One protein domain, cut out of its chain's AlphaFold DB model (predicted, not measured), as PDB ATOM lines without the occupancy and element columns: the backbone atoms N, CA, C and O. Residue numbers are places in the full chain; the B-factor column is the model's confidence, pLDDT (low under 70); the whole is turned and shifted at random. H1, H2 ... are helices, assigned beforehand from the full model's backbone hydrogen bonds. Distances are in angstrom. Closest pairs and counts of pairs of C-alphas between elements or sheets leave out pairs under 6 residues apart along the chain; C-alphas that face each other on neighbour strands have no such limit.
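This is residues 2 to 60 of the 186 residues of an uncharacterized protein of Alphaproteobacteria bacterium HGW-Alphaproteobacteria-5 (UniProt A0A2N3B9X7). A helical hairpin of two long helices, H3 and H4, makes the body, and a lead-in stretch with two very short helices, H1 and H2, runs along one side of it. H1 is near the end of H3, where the hairpin turns, H2 is near residues 26 to 30 of H3, and residues 5 to 10, of which residue 5 belongs to H1, stick out. The printed part has 59 residues with four named helices, in the order H1, H2, H3, H4, and no named strand, and its class is all helix. It is compact, with a radius of gyration of the C-alphas of 11.4 A, and elongated in outline, spanning 35 by 22 by 16 A.

H1 holds residues 2 to 5, beginning at C-alpha 2 at (-6.552, 144.011, 8.123), and is 5.3 A from first to last C-alpha. H2 holds residues 14 to 18 and is also 5.3 A from first to last C-alpha. H3, residues 23 to 37, begins at C-alpha 23 at (-28.276, 138.029, 22.259) and measures 21.4 A from first to last C-alpha. H4, residues 43 to 58, is the longest helix by residues and measures 22.2 A, ending at C-alpha 58 at (-30.560, 149.117, 21.265).

H1 is close to H3 but not clearly touching it; their closest C-alphas, those of Phe 4 and His 37, are 7.1 A apart. H1 is apart from H2 and from H4. H2 only just touches H3, with 3 pairs of C-alphas within 8 A, and H3 touches H2 with residues 26 to 30 alone; the closest C-alphas are those of Val 17 and Arg 26, at 6.1 A. H2 is close to H4 but not clearly touching it, the closest C-alphas being those of Gly 18 and Leu 54, at 7.7 A. H3 and H4 form a helical hairpin and touch with 21 pairs of C-alphas within 8 A. Their closest C-alphas, those of Arg 27 and Ala 47, are 4.8 A apart, and their lines stand at a steep tilt of 41 degrees, opposite ways. In H2, H3 and H4 every O i to N i+4 pair is within hydrogen-bond range; H1, with 4 residues, is too short for such a pair.

The two C-alphas farthest apart are those of Gly 39 and Asp 60, at 35.7 A. The printed part has no cut. The links from H2 to H3 and from H3 to H4 are tight, the link from H1 to H2 is short, and no link is long. The mean pLDDT of the printed part is 89.8, and residues 19 to 20 are under 70.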
ATOM      1  N   ALA A   2      -6.305 143.224   9.348       72.12
ATOM      2  CA  ALA A   2      -6.552 144.011   8.123       72.12
ATOM      3  C   ALA A   2      -7.313 143.242   7.020       72.12
ATOM      4  O   ALA A   2      -8.264 143.751   6.442       72.12
ATOM      5  N   ARG A   3      -6.959 141.969   6.794       81.12
ATOM      6  CA  ARG A   3      -7.652 141.094   5.833       81.12
ATOM      7  C   ARG A   3      -9.116 140.799   6.196       81.12
ATOM      8  O   ARG A   3      -9.918 140.609   5.296       81.12
ATOM      9  N   PHE A   4      -9.460 140.758   7.486       86.25
ATOM     10  CA  PHE A   4     -10.839 140.547   7.942       86.25
ATOM     11  C   PHE A   4     -11.696 141.786   7.690       86.25
ATOM     12  O   PHE A   4     -12.797 141.675   7.180       86.25
ATOM     13  N   LEU A   5     -11.165 142.976   7.986       83.44
ATOM     14  CA  LEU A   5     -11.885 144.240   7.790       83.44
ATOM     15  C   LEU A   5     -12.158 144.555   6.308       83.44
ATOM     16  O   LEU A   5     -13.073 145.307   6.005       83.44
ATOM     17  N   ARG A   6     -11.389 143.961   5.388       85.25
ATOM     18  CA  ARG A   6     -11.509 144.162   3.934       85.25
ATOM     19  C   ARG A   6     -12.412 143.151   3.221       85.25
ATOM     20  O   ARG A   6     -12.506 143.191   1.999       85.25
ATOM     21  N   THR A   7     -13.036 142.208   3.926       87.75
ATOM     22  CA  THR A   7     -13.965 141.260   3.287       87.75
ATOM     23  C   THR A   7     -15.200 141.994   2.764       87.75
ATOM     24  O   THR A   7     -15.784 142.788   3.500       87.75
ATOM     25  N   ILE A   8     -15.612 141.702   1.528       87.25
ATOM     26  CA  ILE A   8     -16.783 142.307   0.881       87.25
ATOM     27  C   ILE A   8     -17.735 141.181   0.429       87.25
ATOM     28  O   ILE A   8     -17.332 140.373  -0.408       87.25
ATOM     29  N   PRO A   9     -18.977 141.114   0.947       88.50
ATOM     30  CA  PRO A   9     -19.506 141.933   2.042       88.50
ATOM     31  C   PRO A   9     -18.802 141.633   3.378       88.50
ATOM     32  O   PRO A   9     -18.280 140.535   3.584       88.50
ATOM     33  N   PHE A  10     -18.797 142.602   4.300       91.25
ATOM     34  CA  PHE A  10     -18.265 142.378   5.646       91.25
ATOM     35  C   PHE A  10     -19.193 141.417   6.410       91.25
ATOM     36  O   PHE A  10     -20.389 141.703   6.529       91.25
ATOM     37  N   PRO A  11     -18.684 140.288   6.941       90.69
ATOM     38  CA  PRO A  11     -19.529 139.208   7.442       90.69
ATOM     39  C   PRO A  11     -20.244 139.554   8.754       90.69
ATOM     40  O   PRO A  11     -21.222 138.899   9.094       90.69
ATOM     41  N   LEU A  12     -19.797 140.591   9.474       91.56
ATOM     42  CA  LEU A  12     -20.420 141.084  10.709       91.56
ATOM     43  C   LEU A  12     -21.007 142.492  10.525       91.56
ATOM     44  O   LEU A  12     -20.794 143.381  11.348       91.56
ATOM     45  N   SER A  13     -21.697 142.723   9.405       90.50
ATOM     46  CA  SER A  13     -22.387 143.995   9.154       90.50
ATOM     47  C   SER A  13     -23.475 144.264  10.199       90.50
ATOM     48  O   SER A  13     -24.107 143.330  10.691       90.50
ATOM     49  N   TYR A  14     -23.733 145.543  10.498       87.00
ATOM     50  CA  TYR A  14     -24.789 145.939  11.439       87.00
ATOM     51  C   TYR A  14     -26.158 145.365  11.049       87.00
ATOM     52  O   TYR A  14     -26.883 144.875  11.905       87.00
ATOM     53  N   GLU A  15     -26.486 145.353   9.756       85.19
ATOM     54  CA  GLU A  15     -27.727 144.746   9.265       85.19
ATOM     55  C   GLU A  15     -27.788 143.238   9.534       85.19
ATOM     56  O   GLU A  15     -28.844 142.729   9.895       85.19
ATOM     57  N   GLY A  16     -26.667 142.528   9.376       85.31
ATOM     58  CA  GLY A  16     -26.595 141.082   9.586       85.31
ATOM     59  C   GLY A  16     -26.633 140.670  11.057       85.31
ATOM     60  O   GLY A  16     -27.204 139.635  11.380       85.31
ATOM     61  N   VAL A  17     -26.052 141.473  11.955       88.06
ATOM     62  CA  VAL A  17     -26.011 141.162  13.399       88.06
ATOM     63  C   VAL A  17     -27.131 141.833  14.202       88.06
ATOM     64  O   VAL A  17     -27.400 141.423  15.330       88.06
ATOM     65  N   GLY A  18     -27.753 142.876  13.645       75.69
ATOM     66  CA  GLY A  18     -28.724 143.741  14.318       75.69
ATOM     67  C   GLY A  18     -30.185 143.545  13.907       75.69
ATOM     68  O   GLY A  18     -31.057 144.052  14.606       75.69
ATOM     69  N   ARG A  19     -30.480 142.819  12.816       65.81
ATOM     70  CA  ARG A  19     -31.854 142.425  12.455       65.81
ATOM     71  C   ARG A  19     -32.278 141.227  13.307       65.81
ATOM     72  O   ARG A  19     -31.837 140.115  13.051       65.81
ATOM     73  N   ASP A  20     -33.089 141.464  14.330       67.69
ATOM     74  CA  ASP A  20     -33.920 140.474  15.042       67.69
ATOM     75  C   ASP A  20     -33.228 139.272  15.718       67.69
ATOM     76  O   ASP A  20     -33.904 138.417  16.286       67.69
ATOM     77  N   LEU A  21     -31.895 139.199  15.717       78.06
ATOM     78  CA  LEU A  21     -31.170 138.179  16.471       78.06
ATOM     79  C   LEU A  21     -31.218 138.501  17.964       78.06
ATOM     80  O   LEU A  21     -30.781 139.578  18.389       78.06
ATOM     81  N   ASP A  22     -31.679 137.533  18.757       84.50
ATOM     82  CA  ASP A  22     -31.475 137.552  20.201       84.50
ATOM     83  C   ASP A  22     -29.973 137.521  20.557       84.50
ATOM     84  O   ASP A  22     -29.099 137.250  19.720       84.50
ATOM     85  N   GLY A  23     -29.658 137.854  21.810       85.94
ATOM     86  CA  GLY A  23     -28.276 138.029  22.259       85.94
ATOM     87  C   GLY A  23     -27.408 136.766  22.157       85.94
ATOM     88  O   GLY A  23     -26.198 136.881  21.923       85.94
ATOM     89  N   ASP A  24     -27.993 135.572  22.283       90.94
ATOM     90  CA  ASP A  24     -27.265 134.301  22.205       90.94
ATOM     91  C   ASP A  24     -26.980 133.918  20.750       90.94
ATOM     92  O   ASP A  24     -25.823 133.665  20.401       90.94
ATOM     93  N   ALA A  25     -27.986 133.983  19.874       91.94
ATOM     94  CA  ALA A  25     -27.820 133.732  18.443       91.94
ATOM     95  C   ALA A  25     -26.802 134.699  17.818       91.94
ATOM     96  O   ALA A  25     -25.946 134.302  17.019       91.94
ATOM     97  N   ARG A  26     -26.835 135.971  18.233       94.19
ATOM     98  CA  ARG A  26     -25.862 136.984  17.811       94.19
ATOM     99  C   ARG A  26     -24.445 136.651  18.274       94.19
ATOM    100  O   ARG A  26     -23.506 136.752  17.482       94.19
ATOM    101  N   ARG A  27     -24.267 136.251  19.538       95.38
ATOM    102  CA  ARG A  27     -22.956 135.841  20.070       95.38
ATOM    103  C   ARG A  27     -22.397 134.662  19.272       95.38
ATOM    104  O   ARG A  27     -21.231 134.687  18.876       95.38
ATOM    105  N   ASP A  28     -23.215 133.654  19.004       94.62
ATOM    106  CA  ASP A  28     -22.770 132.438  18.322       94.62
ATOM    107  C   ASP A  28     -22.396 132.719  16.855       94.62
ATOM    108  O   ASP A  28     -21.361 132.244  16.370       94.62
ATOM    109  N   LEU A  29     -23.155 133.584  16.170       94.75
ATOM    110  CA  LEU A  29     -22.815 134.079  14.831       94.75
ATOM    111  C   LEU A  29     -21.479 134.836  14.819       94.75
ATOM    112  O   LEU A  29     -20.618 134.566  13.976       94.75
ATOM    113  N   ILE A  30     -21.272 135.764  15.760       95.38
ATOM    114  CA  ILE A  30     -20.025 136.536  15.841       95.38
ATOM    115  C   ILE A  30     -18.842 135.602  16.117       95.38
ATOM    116  O   ILE A  30     -17.844 135.651  15.397       95.38
ATOM    117  N   SER A  31     -18.944 134.723  17.119       96.75
ATOM    118  CA  SER A  31     -17.842 133.825  17.485       96.75
ATOM    119  C   SER A  31     -17.485 132.877  16.341       96.75
ATOM    120  O   SER A  31     -16.309 132.767  15.981       96.75
ATOM    121  N   SER A  32     -18.478 132.239  15.714       95.94
ATOM    122  CA  SER A  32     -18.248 131.325  14.587       95.94
ATOM    123  C   SER A  32     -17.600 132.030  13.394       95.94
ATOM    124  O   SER A  32     -16.639 131.507  12.831       95.94
ATOM    125  N   THR A  33     -18.029 133.253  13.075       95.62
ATOM    126  CA  THR A  33     -17.441 134.069  12.003       95.62
ATOM    127  C   THR A  33     -15.978 134.420  12.286       95.62
ATOM    128  O   THR A  33     -15.116 134.250  11.419       95.62
ATOM    129  N   LEU A  34     -15.665 134.873  13.507       95.12
ATOM    130  CA  LEU A  34     -14.293 135.210  13.903       95.12
ATOM    131  C   LEU A  34     -13.383 133.973  13.914       95.12
ATOM    132  O   LEU A  34     -12.238 134.047  13.461       95.12
ATOM    133  N   ARG A  35     -13.890 132.827  14.393       94.94
ATOM    134  CA  ARG A  35     -13.183 131.535  14.365       94.94
ATOM    135  C   ARG A  35     -12.906 131.082  12.932       94.94
ATOM    136  O   ARG A  35     -11.773 130.714  12.634       94.94
ATOM    137  N   ALA A  36     -13.907 131.148  12.055       93.69
ATOM    138  CA  ALA A  36     -13.805 130.710  10.664       93.69
ATOM    139  C   ALA A  36     -12.794 131.532   9.853       93.69
ATOM    140  O   ALA A  36     -12.092 130.973   9.012       93.69
ATOM    141  N   HIS A  37     -12.663 132.838  10.119       91.25
ATOM    142  CA  HIS A  37     -11.638 133.654   9.459       91.25
ATOM    143  C   HIS A  37     -10.205 133.220   9.818       91.25
ATOM    144  O   HIS A  37      -9.293 133.333   8.994       91.25
ATOM    145  N   GLY A  38     -10.001 132.740  11.049       88.12
ATOM    146  CA  GLY A  38      -8.690 132.391  11.588       88.12
ATOM    147  C   GLY A  38      -7.815 133.612  11.908       88.12
ATOM    148  O   GLY A  38      -7.937 134.691  11.329       88.12
ATOM    149  N   GLY A  39      -6.905 133.467  12.874       86.50
ATOM    150  CA  GLY A  39      -5.953 134.526  13.241       86.50
ATOM    151  C   GLY A  39      -6.523 135.670  14.095       86.50
ATOM    152  O   GLY A  39      -5.799 136.624  14.381       86.50
ATOM    153  N   ILE A  40      -7.783 135.580  14.535       89.38
ATOM    154  CA  ILE A  40      -8.377 136.468  15.546       89.38
ATOM    155  C   ILE A  40      -8.491 135.683  16.856       89.38
ATOM    156  O   ILE A  40      -9.109 134.623  16.908       89.38
ATOM    157  N   ARG A  41      -7.859 136.185  17.922       92.44
ATOM    158  CA  ARG A  41      -7.904 135.573  19.261       92.44
ATOM    159  C   ARG A  41      -9.101 136.101  20.052       92.44
ATOM    160  O   ARG A  41      -9.649 137.141  19.711       92.44
ATOM    161  N   PHE A  42      -9.456 135.408  21.137       93.81
ATOM    162  CA  PHE A  42     -10.529 135.808  22.060       93.81
ATOM    163  C   PHE A  42     -11.912 135.930  21.403       93.81
ATOM    164  O   PHE A  42     -12.748 136.694  21.868       93.81
ATOM    165  N   HIS A  43     -12.160 135.161  20.342       95.06
ATOM    166  CA  HIS A  43     -13.410 135.168  19.573       95.06
ATOM    167  C   HIS A  43     -14.665 135.073  20.454       95.06
ATOM    168  O   HIS A  43     -15.600 135.838  20.247       95.06
ATOM    169  N   ASP A  44     -14.664 134.216  21.479       95.75
ATOM    170  CA  ASP A  44     -15.834 134.046  22.356       95.75
ATOM    171  C   ASP A  44     -16.065 135.272  23.235       95.75
ATOM    172  O   ASP A  44     -17.197 135.716  23.409       95.75
ATOM    173  N   LYS A  45     -14.976 135.858  23.746       96.69
ATOM    174  CA  LYS A  45     -15.047 137.047  24.587       96.69
ATOM    175  C   LYS A  45     -15.483 138.272  23.786       96.69
ATOM    176  O   LYS A  45     -16.353 139.014  24.224       96.69
ATOM    177  N   ILE A  46     -14.920 138.443  22.588       95.25
ATOM    178  CA  ILE A  46     -15.312 139.503  21.652       95.25
ATOM    179  C   ILE A  46     -16.795 139.368  21.300       95.25
ATOM    180  O   ILE A  46     -17.517 140.360  21.321       95.25
ATOM    181  N   ALA A  47     -17.261 138.152  21.009       95.94
ATOM    182  CA  ALA A  47     -18.660 137.899  20.692       95.94
ATOM    183  C   ALA A  47     -19.602 138.216  21.860       95.94
ATOM    184  O   ALA A  47     -20.638 138.846  21.657       95.94
ATOM    185  N   GLU A  48     -19.236 137.811  23.078       96.62
ATOM    186  CA  GLU A  48     -19.989 138.129  24.293       96.62
ATOM    187  C   GLU A  48     -20.096 139.649  24.493       96.62
ATOM    188  O   GLU A  48     -21.193 140.176  24.684       96.62
ATOM    189  N   ASP A  49     -18.965 140.352  24.424       96.50
ATOM    190  CA  ASP A  49     -18.893 141.792  24.664       96.50
ATOM    191  C   ASP A  49     -19.661 142.575  23.588       96.50
ATOM    192  O   ASP A  49     -20.458 143.452  23.920       96.50
ATOM    193  N   LEU A  50     -19.494 142.230  22.306       94.44
ATOM    194  CA  LEU A  50     -20.226 142.863  21.205       94.44
ATOM    195  C   LEU A  50     -21.733 142.625  21.300       94.44
ATOM    196  O   LEU A  50     -22.501 143.556  21.059       94.44
ATOM    197  N   SER A  51     -22.158 141.413  21.666       94.81
ATOM    198  CA  SER A  51     -23.583 141.106  21.786       94.81
ATOM    199  C   SER A  51     -24.237 141.945  22.886       94.81
ATOM    200  O   SER A  51     -25.196 142.673  22.612       94.81
ATOM    201  N   LYS A  52     -23.630 141.967  24.085       94.50
ATOM    202  CA  LYS A  52     -24.079 142.804  25.212       94.50
ATOM    203  C   LYS A  52     -24.080 144.290  24.869       94.50
ATOM    204  O   LYS A  52     -24.996 145.008  25.260       94.50
ATOM    205  N   ASN A  53     -23.065 144.760  24.146       94.88
ATOM    206  CA  ASN A  53     -22.967 146.161  23.744       94.88
ATOM    207  C   ASN A  53     -24.082 146.561  22.787       94.88
ATOM    208  O   ASN A  53     -24.666 147.628  22.957       94.88
ATOM    209  N   LEU A  54     -24.406 145.714  21.811       93.12
ATOM    210  CA  LEU A  54     -25.485 146.012  20.881       93.12
ATOM    211  C   LEU A  54     -26.855 145.973  21.572       93.12
ATOM    212  O   LEU A  54     -27.649 146.882  21.352       93.12
ATOM    213  N   ASP A  55     -27.101 145.027  22.484       91.94
ATOM    214  CA  ASP A  55     -28.318 145.039  23.315       91.94
ATOM    215  C   ASP A  55     -28.404 146.314  24.161       91.94
ATOM    216  O   ASP A  55     -29.450 146.960  24.236       91.94
ATOM    217  N   LYS A  56     -27.279 146.733  24.753       93.12
ATOM    218  CA  LYS A  56     -27.207 147.960  25.546       93.12
ATOM    219  C   LYS A  56     -27.466 149.213  24.714       93.12
ATOM    220  O   LYS A  56     -28.100 150.135  25.214       93.12
ATOM    221  N   LEU A  57     -26.972 149.266  23.480       93.31
ATOM    222  CA  LEU A  57     -27.173 150.399  22.576       93.31
ATOM    223  C   LEU A  57     -28.597 150.439  22.006       93.31
ATOM    224  O   LEU A  57     -29.160 151.526  21.877       93.31
ATOM    225  N   ASN A  58     -29.179 149.271  21.725       90.62
ATOM    226  CA  ASN A  58     -30.560 149.117  21.265       90.62
ATOM    227  C   ASN A  58     -31.594 149.377  22.366       90.62
ATOM    228  O   ASN A  58     -32.752 149.635  22.047       90.62
ATOM    229  N   ALA A  59     -31.195 149.343  23.641       88.94
ATOM    230  CA  ALA A  59     -32.045 149.802  24.729       88.94
ATOM    231  C   ALA A  59     -32.443 151.276  24.531       88.94
ATOM    232  O   ALA A  59     -31.680 152.078  23.980       88.94
ATOM    233  N   ASP A  60     -33.635 151.632  25.014       86.12
ATOM    234  CA  ASP A  60     -34.263 152.927  24.758       86.12
ATOM    235  C   ASP A  60     -33.291 154.106  24.921       86.12
ATOM    236  O   ASP A  60     -32.620 154.270  25.943       86.12
TER     237      ASP A  60